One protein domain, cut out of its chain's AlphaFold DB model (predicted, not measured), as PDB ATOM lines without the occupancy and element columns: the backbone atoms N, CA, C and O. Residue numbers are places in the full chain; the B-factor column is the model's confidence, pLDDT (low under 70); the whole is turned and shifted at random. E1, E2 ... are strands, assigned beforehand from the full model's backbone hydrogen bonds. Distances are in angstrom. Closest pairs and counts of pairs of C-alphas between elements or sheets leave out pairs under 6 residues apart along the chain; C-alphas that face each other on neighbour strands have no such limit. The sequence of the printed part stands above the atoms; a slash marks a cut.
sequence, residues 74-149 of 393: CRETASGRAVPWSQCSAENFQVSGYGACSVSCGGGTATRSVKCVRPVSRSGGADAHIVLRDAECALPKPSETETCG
ATOM      1  N   CYS A  74     147.950  20.347 142.441       69.06
ATOM      2  CA  CYS A  74     146.627  19.776 142.247       69.06
ATOM      3  C   CYS A  74     145.700  20.256 143.367       69.06
ATOM      4  O   CYS A  74     146.020  20.057 144.543       69.06
ATOM      5  N   ARG A  75     144.565  20.877 143.031       74.88
ATOM      6  CA  ARG A  75     143.571  21.318 144.018       74.88
ATOM      7  C   ARG A  75     142.207  20.715 143.759       74.88
ATOM      8  O   ARG A  75     141.781  20.612 142.617       74.88
ATOM      9  N   GLU A  76     141.512  20.377 144.833       75.44
ATOM     10  CA  GLU A  76     140.103  19.993 144.788       75.44
ATOM     11  C   GLU A  76     139.223  21.213 144.496       75.44
ATOM     12  O   GLU A  76     139.306  22.227 145.188       75.44
ATOM     13  N   THR A  77     138.375  21.125 143.477       68.38
ATOM     14  CA  THR A  77     137.545  22.226 142.971       68.38
ATOM     15  C   THR A  77     136.499  22.682 143.995       68.38
ATOM     16  O   THR A  77     136.141  23.856 144.015       68.38
ATOM     17  N   ALA A  78     136.045  21.783 144.878       71.62
ATOM     18  CA  ALA A  78     135.059  22.093 145.915       71.62
ATOM     19  C   ALA A  78     135.661  22.781 147.155       71.62
ATOM     20  O   ALA A  78     135.040  23.671 147.727       71.62
ATOM     21  N   SER A  79     136.860  22.369 147.584       73.94
ATOM     22  CA  SER A  79     137.468  22.821 148.848       73.94
ATOM     23  C   SER A  79     138.665  23.761 148.666       73.94
ATOM     24  O   SER A  79     139.134  24.362 149.631       73.94
ATOM     25  N   GLY A  80     139.209  23.867 147.448       74.00
ATOM     26  CA  GLY A  80     140.439  24.602 147.150       74.00
ATOM     27  C   GLY A  80     141.690  24.006 147.803       74.00
ATOM     28  O   GLY A  80     142.764  24.618 147.769       74.00
ATOM     29  N   ARG A  81     141.588  22.827 148.427       78.94
ATOM     30  CA  ARG A  81     142.690  22.217 149.170       78.94
ATOM     31  C   ARG A  81     143.691  21.585 148.213       78.94
ATOM     32  O   ARG A  81     143.304  20.884 147.282       78.94
ATOM     33  N   ALA A  82     144.980  21.804 148.473       67.75
ATOM     34  CA  ALA A  82     146.039  21.090 147.776       67.75
ATOM     35  C   ALA A  82     145.957  19.598 148.131       67.75
ATOM     36  O   ALA A  82     146.014  19.220 149.305       67.75
ATOM     37  N   VAL A  83     145.785  18.762 147.116       68.50
ATOM     38  CA  VAL A  83     145.710  17.306 147.241       68.50
ATOM     39  C   VAL A  83     146.953  16.676 146.604       68.50
ATOM     40  O   VAL A  83     147.665  17.341 145.846       68.50
ATOM     41  N   PRO A  84     147.265  15.404 146.914       64.38
ATOM     42  CA  PRO A  84     148.387  14.721 146.289       64.38
ATOM     43  C   PRO A  84     148.307  14.799 144.761       64.38
ATOM     44  O   PRO A  84     147.233  14.638 144.183       64.38
ATOM     45  N   TRP A  85     149.458  14.993 144.118       54.19
ATOM     46  CA  TRP A  85     149.612  15.149 142.665       54.19
ATOM     47  C   TRP A  85     148.829  14.109 141.842       54.19
ATOM     48  O   TRP A  85     148.282  14.417 140.788       54.19
ATOM     49  N   SER A  86     148.707  12.884 142.362       56.03
ATOM     50  CA  SER A  86     147.990  11.778 141.728       56.03
ATOM     51  C   SER A  86     146.487  11.995 141.527       56.03
ATOM     52  O   SER A  86     145.911  11.227 140.776       56.03
ATOM     53  N   GLN A  87     145.860  12.976 142.190       63.50
ATOM     54  CA  GLN A  87     144.426  13.284 142.038       63.50
ATOM     55  C   GLN A  87     144.124  14.174 140.819       63.50
ATOM     56  O   GLN A  87     142.977  14.263 140.396       63.50
ATOM     57  N   CYS A  88     145.142  14.836 140.253       63.91
ATOM     58  CA  CYS A  88     145.031  15.586 138.995       63.91
ATOM     59  C   CYS A  88     145.831  14.935 137.857       63.91
ATOM     60  O   CYS A  88     145.719  15.352 136.701       63.91
ATOM     61  N   SER A  89     146.663  13.933 138.162       60.78
ATOM     62  CA  SER A  89     147.267  13.073 137.149       60.78
ATOM     63  C   SER A  89     146.185  12.192 136.548       60.78
ATOM     64  O   SER A  89     145.726  11.274 137.216       60.78
ATOM     65  N   ALA A  90     145.821  12.439 135.290       57.88
ATOM     66  CA  ALA A  90     144.917  11.554 134.571       57.88
ATOM     67  C   ALA A  90     145.460  10.114 134.590       57.88
ATOM     68  O   ALA A  90     146.631   9.876 134.256       57.88
ATOM     69  N   GLU A  91     144.619   9.162 134.984       65.88
ATOM     70  CA  GLU A  91     144.867   7.746 134.762       65.88
ATOM     71  C   GLU A  91     145.021   7.519 133.258       65.88
ATOM     72  O   GLU A  91     144.172   7.909 132.452       65.88
ATOM     73  N   ASN A  92     146.137   6.911 132.867       72.12
ATOM     74  CA  ASN A  92     146.458   6.693 131.464       72.12
ATOM     75  C   ASN A  92     146.735   5.214 131.211       72.12
ATOM     76  O   ASN A  92     147.280   4.502 132.059       72.12
ATOM     77  N   PHE A  93     146.377   4.747 130.014       81.44
ATOM     78  CA  PHE A  93     146.741   3.407 129.579       81.44
ATOM     79  C   PHE A  93     148.229   3.347 129.260       81.44
ATOM     80  O   PHE A  93     148.714   4.003 128.338       81.44
ATOM     81  N   GLN A  94     148.946   2.501 129.989       84.12
ATOM     82  CA  GLN A  94     150.269   2.055 129.599       84.12
ATOM     83  C   GLN A  94     150.119   0.957 128.549       84.12
ATOM     84  O   GLN A  94     149.529  -0.095 128.807       84.12
ATOM     85  N   VAL A  95     150.658   1.218 127.360       84.75
ATOM     86  CA  VAL A  95     150.546   0.344 126.193       84.75
ATOM     87  C   VAL A  95     151.931  -0.177 125.836       84.75
ATOM     88  O   VAL A  95     152.846   0.607 125.584       84.75
ATOM     89  N   SER A  96     152.100  -1.497 125.820       86.62
ATOM     90  CA  SER A  96     153.324  -2.108 125.299       86.62
ATOM     91  C   SER A  96     153.328  -2.116 123.768       86.62
ATOM     92  O   SER A  96     152.286  -1.990 123.121       86.62
ATOM     93  N   GLY A  97     154.499  -2.360 123.172       84.75
ATOM     94  CA  GLY A  97     154.560  -2.801 121.778       84.75
ATOM     95  C   GLY A  97     153.801  -4.118 121.580       84.75
ATOM     96  O   GLY A  97     153.595  -4.876 122.537       84.75
ATOM     97  N   TYR A  98     153.381  -4.378 120.344       89.38
ATOM     98  CA  TYR A  98     152.849  -5.683 119.965       89.38
ATOM     99  C   TYR A  98     153.940  -6.749 120.055       89.38
ATOM    100  O   TYR A  98     155.093  -6.516 119.685       89.38
ATOM    101  N   GLY A  99     153.563  -7.915 120.574       89.69
ATOM    102  CA  GLY A  99     154.392  -9.108 120.517       89.69
ATOM    103  C   GLY A  99     154.518  -9.646 119.091       89.69
ATOM    104  O   GLY A  99     153.974  -9.092 118.133       89.69
ATOM    105  N   ALA A 100     155.226 -10.766 118.951       93.19
ATOM    106  CA  ALA A 100     155.300 -11.470 117.678       93.19
ATOM    107  C   ALA A 100     153.900 -11.887 117.195       93.19
ATOM    108  O   ALA A 100     153.013 -12.196 117.995       93.19
ATOM    109  N   CYS A 101     153.716 -11.911 115.873       92.69
ATOM    110  CA  CYS A 101     152.473 -12.395 115.289       92.69
ATOM    111  C   CYS A 101     152.262 -13.874 115.646       92.69
ATOM    112  O   CYS A 101     153.208 -14.660 115.622       92.69
ATOM    113  N   SER A 102     151.019 -14.256 115.945       92.88
ATOM    114  CA  SER A 102     150.658 -15.654 116.247       92.88
ATOM    115  C   SER A 102     150.968 -16.631 115.109       92.88
ATOM    116  O   SER A 102     151.200 -17.809 115.368       92.88
ATOM    117  N   VAL A 103     150.989 -16.155 113.862       90.62
ATOM    118  CA  VAL A 103     151.369 -16.932 112.675       90.62
ATOM    119  C   VAL A 103     152.239 -16.085 111.750       90.62
ATOM    120  O   VAL A 103     152.136 -14.861 111.728       90.62
ATOM    121  N   SER A 104     153.093 -16.726 110.956       89.94
ATOM    122  CA  SER A 104     153.921 -16.047 109.947       89.94
ATOM    123  C   SER A 104     153.190 -15.804 108.621       89.94
ATOM    124  O   SER A 104     153.601 -14.944 107.846       89.94
ATOM    125  N   CYS A 105     152.114 -16.545 108.357       89.88
ATOM    126  CA  CYS A 105     151.293 -16.452 107.155       89.88
ATOM    127  C   CYS A 105     149.854 -16.881 107.474       89.88
ATOM    128  O   CYS A 105     149.603 -17.562 108.471       89.88
ATOM    129  N   GLY A 106     148.913 -16.539 106.601       87.81
ATOM    130  CA  GLY A 106     147.539 -17.006 106.689       87.81
ATOM    131  C   GLY A 106     146.700 -16.277 107.732       87.81
ATOM    132  O   GLY A 106     145.807 -16.894 108.295       87.81
ATOM    133  N   GLY A 107     146.994 -15.006 108.012       89.56
ATOM    134  CA  GLY A 107     146.192 -14.146 108.884       89.56
ATOM    135  C   GLY A 107     146.199 -14.575 110.355       89.56
ATOM    136  O   GLY A 107     145.508 -15.507 110.760       89.56
ATOM    137  N   GLY A 108     146.935 -13.844 111.184       89.75
ATOM    138  CA  GLY A 108     146.925 -14.013 112.633       89.75
ATOM    139  C   GLY A 108     146.663 -12.724 113.373       89.75
ATOM    140  O   GLY A 108     146.339 -11.681 112.805       89.75
ATOM    141  N   THR A 109     146.842 -12.811 114.677       92.94
ATOM    142  CA  THR A 109     146.750 -11.681 115.586       92.94
ATOM    143  C   THR A 109     148.022 -11.522 116.406       92.94
ATOM    144  O   THR A 109     148.585 -12.516 116.873       92.94
ATOM    145  N   ALA A 110     148.459 -10.282 116.596       92.38
ATOM    146  CA  ALA A 110     149.491  -9.908 117.550       92.38
ATOM    147  C   ALA A 110     148.811  -9.283 118.769       92.38
ATOM    148  O   ALA A 110     147.865  -8.502 118.631       92.38
ATOM    149  N   THR A 111     149.278  -9.637 119.962       93.06
ATOM    150  CA  THR A 111     148.740  -9.111 121.218       93.06
ATOM    151  C   THR A 111     149.723  -8.149 121.870       93.06
ATOM    152  O   THR A 111     150.940  -8.255 121.697       93.06
ATOM    153  N   ARG A 112     149.197  -7.183 122.618       88.44
ATOM    154  CA  ARG A 112     149.972  -6.253 123.447       88.44
ATOM    155  C   ARG A 112     149.335  -6.118 124.821       88.44
ATOM    156  O   ARG A 112     148.138  -6.345 124.979       88.44
ATOM    157  N   SER A 113     150.124  -5.719 125.810       88.25
ATOM    158  CA  SER A 113     149.608  -5.411 127.139       88.25
ATOM    159  C   SER A 113     149.101  -3.974 127.176       88.25
ATOM    160  O   SER A 113     149.838  -3.043 126.845       88.25
ATOM    161  N   VAL A 114     147.852  -3.805 127.601       92.06
ATOM    162  CA  VAL A 114     147.234  -2.503 127.854       92.06
ATOM    163  C   VAL A 114     146.779  -2.500 129.306       92.06
ATOM    164  O   VAL A 114     145.878  -3.244 129.679       92.06
ATOM    165  N   LYS A 115     147.436  -1.704 130.147       90.25
ATOM    166  CA  LYS A 115     147.126  -1.622 131.580       90.25
ATOM    167  C   LYS A 115     146.807  -0.188 131.948       90.25
ATOM    168  O   LYS A 115     147.592   0.704 131.639       90.25
ATOM    169  N   CYS A 116     145.686   0.036 132.624       86.50
ATOM    170  CA  CYS A 116     145.423   1.335 133.227       86.50
ATOM    171  C   CYS A 116     146.394   1.542 134.392       86.50
ATOM    172  O   CYS A 116     146.484   0.684 135.275       86.50
ATOM    173  N   VAL A 117     147.156   2.636 134.388       85.31
ATOM    174  CA  VAL A 117     148.123   2.910 135.452       85.31
ATOM    175  C   VAL A 117     148.000   4.320 136.000       85.31
ATOM    176  O   VAL A 117     147.744   5.281 135.274       85.31
ATOM    177  N   ARG A 118     148.272   4.441 137.300       80.19
ATOM    178  CA  ARG A 118     148.417   5.723 137.989       80.19
ATOM    179  C   ARG A 118     149.858   5.891 138.476       80.19
ATOM    180  O   ARG A 118     150.352   5.009 139.186       80.19
ATOM    181  N   PRO A 119     150.553   6.982 138.106       70.12
ATOM    182  CA  PRO A 119     151.900   7.248 138.594       70.12
ATOM    183  C   PRO A 119     151.882   7.550 140.097       70.12
ATOM    184  O   PRO A 119     150.983   8.216 140.617       70.12
ATOM    185  N   VAL A 120     152.897   7.056 140.798       67.62
ATOM    186  CA  VAL A 120     153.131   7.260 142.225       67.62
ATOM    187  C   VAL A 120     154.572   7.694 142.409       67.62
ATOM    188  O   VAL A 120     155.508   6.933 142.169       67.62
ATOM    189  N   SER A 121     154.746   8.921 142.886       59.72
ATOM    190  CA  SER A 121     156.060   9.431 143.252       59.72
ATOM    191  C   SER A 121     156.411   8.918 144.649       59.72
ATOM    192  O   SER A 121     155.741   9.266 145.623       59.72
ATOM    193  N   ARG A 122     157.457   8.092 144.773       56.56
ATOM    194  CA  ARG A 122     158.099   7.835 146.073       56.56
ATOM    195  C   ARG A 122     159.177   8.892 146.322       56.56
ATOM    196  O   ARG A 122     159.891   9.288 145.401       56.56
ATOM    197  N   SER A 123     159.313   9.331 147.571       47.09
ATOM    198  CA  SER A 123     160.418  10.176 148.041       47.09
ATOM    199  C   SER A 123     161.736   9.406 147.893       47.09
ATOM    200  O   SER A 123     162.078   8.594 148.749       47.09
ATOM    201  N   GLY A 124     162.413   9.580 146.754       53.16
ATOM    202  CA  GLY A 124     163.592   8.793 146.370       53.16
ATOM    203  C   GLY A 124     163.806   8.598 144.862       53.16
ATOM    204  O   GLY A 124     164.806   8.004 144.483       53.16
ATOM    205  N   GLY A 125     162.915   9.100 143.998       49.34
ATOM    206  CA  GLY A 125     163.203   9.269 142.562       49.34
ATOM    207  C   GLY A 125     163.000   8.042 141.665       49.34
ATOM    208  O   GLY A 125     163.365   8.097 140.497       49.34
ATOM    209  N   ALA A 126     162.408   6.954 142.167       48.56
ATOM    210  CA  ALA A 126     161.930   5.870 141.310       48.56
ATOM    211  C   ALA A 126     160.446   6.087 140.981       48.56
ATOM    212  O   ALA A 126     159.597   6.024 141.878       48.56
ATOM    213  N   ASP A 127     160.151   6.328 139.704       55.19
ATOM    214  CA  ASP A 127     158.786   6.366 139.183       55.19
ATOM    215  C   ASP A 127     158.153   4.978 139.337       55.19
ATOM    216  O   ASP A 127     158.602   3.993 138.749       55.19
ATOM    217  N   ALA A 128     157.127   4.883 140.183       63.22
ATOM    218  CA  ALA A 128     156.362   3.661 140.383       63.22
ATOM    219  C   ALA A 128     154.954   3.843 139.818       63.22
ATOM    220  O   ALA A 128     154.354   4.907 139.939       63.22
ATOM    221  N   HIS A 129     154.394   2.788 139.233       72.50
ATOM    222  CA  HIS A 129     153.039   2.799 138.690       72.50
ATOM    223  C   HIS A 129     152.167   1.791 139.440       72.50
ATOM    224  O   HIS A 129     152.585   0.657 139.673       72.50
ATOM    225  N   ILE A 130     150.954   2.201 139.813       79.25
ATOM    226  CA  ILE A 130     149.922   1.295 140.330       79.25
ATOM    227  C   ILE A 130     149.031   0.892 139.160       79.25
ATOM    228  O   ILE A 130     148.498   1.765 138.479       79.25
ATOM    229  N   VAL A 131     148.864  -0.414 138.947       85.56
ATOM    230  CA  VAL A 131     147.916  -0.958 137.966       85.56
ATOM    231  C   VAL A 131     146.504  -0.869 138.538       85.56
ATOM    232  O   VAL A 131     146.247  -1.349 139.641       85.56
ATOM    233  N   LEU A 132     145.609  -0.237 137.789       86.19
ATOM    234  CA  LEU A 132     144.206  -0.017 138.120       86.19
ATOM    235  C   LEU A 132     143.300  -0.858 137.211       86.19
ATOM    236  O   LEU A 132     143.764  -1.528 136.287       86.19
ATOM    237  N   ARG A 133     141.989  -0.821 137.472       85.62
ATOM    238  CA  ARG A 133     140.986  -1.393 136.561       85.62
ATOM    239  C   ARG A 133     140.851  -0.508 135.326       85.62
ATOM    240  O   ARG A 133     140.981   0.706 135.421       85.62
ATOM    241  N   ASP A 134     140.509  -1.108 134.190       84.56
ATOM    242  CA  ASP A 134     140.394  -0.387 132.915       84.56
ATOM    243  C   ASP A 134     139.374   0.765 132.950       84.56
ATOM    244  O   ASP A 134     139.564   1.758 132.261       84.56
ATOM    245  N   ALA A 135     138.329   0.654 133.778       82.56
ATOM    246  CA  ALA A 135     137.297   1.681 133.943       82.56
ATOM    247  C   ALA A 135     137.776   2.950 134.671       82.56
ATOM    248  O   ALA A 135     137.105   3.972 134.598       82.56
ATOM    249  N   GLU A 136     138.909   2.884 135.378       80.62
ATOM    250  CA  GLU A 136     139.487   4.039 136.080       80.62
ATOM    251  C   GLU A 136     140.228   4.969 135.104       80.62
ATOM    252  O   GLU A 136     140.526   6.107 135.435       80.62
ATOM    253  N   CYS A 137     140.525   4.500 133.888       79.81
ATOM    254  CA  CYS A 137     141.095   5.326 132.834       79.81
ATOM    255  C   CYS A 137     139.975   6.014 132.042       79.81
ATOM    256  O   CYS A 137     139.080   5.357 131.516       79.81
ATOM    257  N   ALA A 138     140.053   7.341 131.911       75.81
ATOM    258  CA  ALA A 138     139.018   8.146 131.250       75.81
ATOM    259  C   ALA A 138     138.924   7.919 129.729       75.81
ATOM    260  O   ALA A 138     137.895   8.185 129.109       75.81
ATOM    261  N   LEU A 139     140.014   7.460 129.111       74.81
ATOM    262  CA  LEU A 139     140.059   7.178 127.679       74.81
ATOM    263  C   LEU A 139     139.485   5.788 127.372       74.81
ATOM    264  O   LEU A 139     139.511   4.906 128.222       74.81
ATOM    265  N   PRO A 140     138.983   5.542 126.153       75.25
ATOM    266  CA  PRO A 140     138.628   4.190 125.748       75.25
ATOM    267  C   PRO A 140     139.880   3.310 125.727       75.25
ATOM    268  O   PRO A 140     140.917   3.705 125.187       75.25
ATOM    269  N   LYS A 141     139.769   2.103 126.292       85.44
ATOM    270  CA  LYS A 141     140.858   1.127 126.303       85.44
ATOM    271  C   LYS A 141     141.346   0.858 124.872       85.44
ATOM    272  O   LYS A 141     140.553   0.411 124.039       85.44
ATOM    273  N   PRO A 142     142.637   1.087 124.575       86.38
ATOM    274  CA  PRO A 142     143.219   0.727 123.289       86.38
ATOM    275  C   PRO A 142     143.072  -0.769 122.990       86.38
ATOM    276  O   PRO A 142     143.106  -1.599 123.898       86.38
ATOM    277  N   SER A 143     142.969  -1.134 121.710       88.44
ATOM    278  CA  SER A 143     142.871  -2.540 121.304       88.44
ATOM    279  C   SER A 143     144.087  -3.338 121.780       88.44
ATOM    280  O   SER A 143     145.231  -2.972 121.514       88.44
ATOM    281  N   GLU A 144     143.859  -4.454 122.466       90.00
ATOM    282  CA  GLU A 144     144.940  -5.361 122.884       90.00
ATOM    283  C   GLU A 144     145.387  -6.295 121.760       90.00
ATOM    284  O   GLU A 144     146.400  -6.974 121.888       90.00
ATOM    285  N   THR A 145     144.640  -6.332 120.657       91.06
ATOM    286  CA  THR A 145     144.842  -7.252 119.537       91.06
ATOM    287  C   THR A 145     144.879  -6.480 118.221       91.06
ATOM    288  O   THR A 145     144.075  -5.569 118.017       91.06
ATOM    289  N   GLU A 146     145.799  -6.846 117.333       91.69
ATOM    290  CA  GLU A 146     145.908  -6.332 115.962       91.69
ATOM    291  C   GLU A 146     146.063  -7.490 114.974       91.69
ATOM    292  O   GLU A 146     146.672  -8.509 115.299       91.69
ATOM    293  N   THR A 147     145.505  -7.353 113.770       89.19
ATOM    294  CA  THR A 147     145.661  -8.340 112.693       89.19
ATOM    295  C   THR A 147     147.041  -8.236 112.052       89.19
ATOM    296  O   THR A 147     147.458  -7.156 111.645       89.19
ATOM    297  N   CYS A 148     147.723  -9.365 111.895       90.12
ATOM    298  CA  CYS A 148     149.061  -9.465 111.318       90.12
ATOM    299  C   CYS A 148     149.174 -10.709 110.420       90.12
ATOM    300  O   CYS A 148     148.234 -11.493 110.306       90.12
ATOM    301  N   GLY A 149     150.315 -10.896 109.747       83.38
ATOM    302  CA  GLY A 149     150.546 -12.098 108.933       83.38
ATOM    303  C   GLY A 149     149.642 -12.190 107.697       83.38
ATOM    304  O   GLY A 149     149.248 -13.289 107.308       83.38
TER     305      GLY A 149
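Overview. This is residues 74 to 149 of the 393 residues of the protein "Ig-like domain-containing protein" of Nippostrongylus brasiliensis (UniProt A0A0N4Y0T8). Little regular structure: a long, thin domain with a two-strand ribbon, E3-E6, at one end, a strongly twisted sheet, E2-E4-E5, in the middle with its hairpin E4-E5 angled aside, and a loop with E1 at the other end. The 76 printed residues have no named helix and six named strands, E1 to E6 in order, 29 residues, all strand; both sheets are antiparallel. It is only just extended, close to loose, radius of gyration of the C-alphas 17.5 A, spanning 59 by 30 by 13 A.

Arrangement. E1, residues 74 to 76, pairs with no named strand. E2, residues 92 to 95, neighbours E4, residues 114 to 121, with N 94 and O 115 within hydrogen-bond range, 2.8 A. E3, residues 108 to 111, runs on into E4 at 14 degrees. E5, residues 127 to 132, is the antiparallel neighbour of E4, the two forming a hairpin, with N 120 and O 128 within hydrogen-bond range, 2.7 A; E6, residues 145 to 148, is the antiparallel neighbour of E3, with N 110 and O 146 within hydrogen-bond range, 2.8 A.

Along the chain. E1 begins at C-alpha 74 (146.627, 19.776, 142.247); E4 measures 21.4 A; E6 ends at C-alpha 148 (149.061, -9.465, 111.318).

Size, cuts and confidence. The printed part has no cut; the links E1 to E2, E2 to E3 and E5 to E6 are long. pLDDT is under 70 in 21 residues, among them 82 to 91.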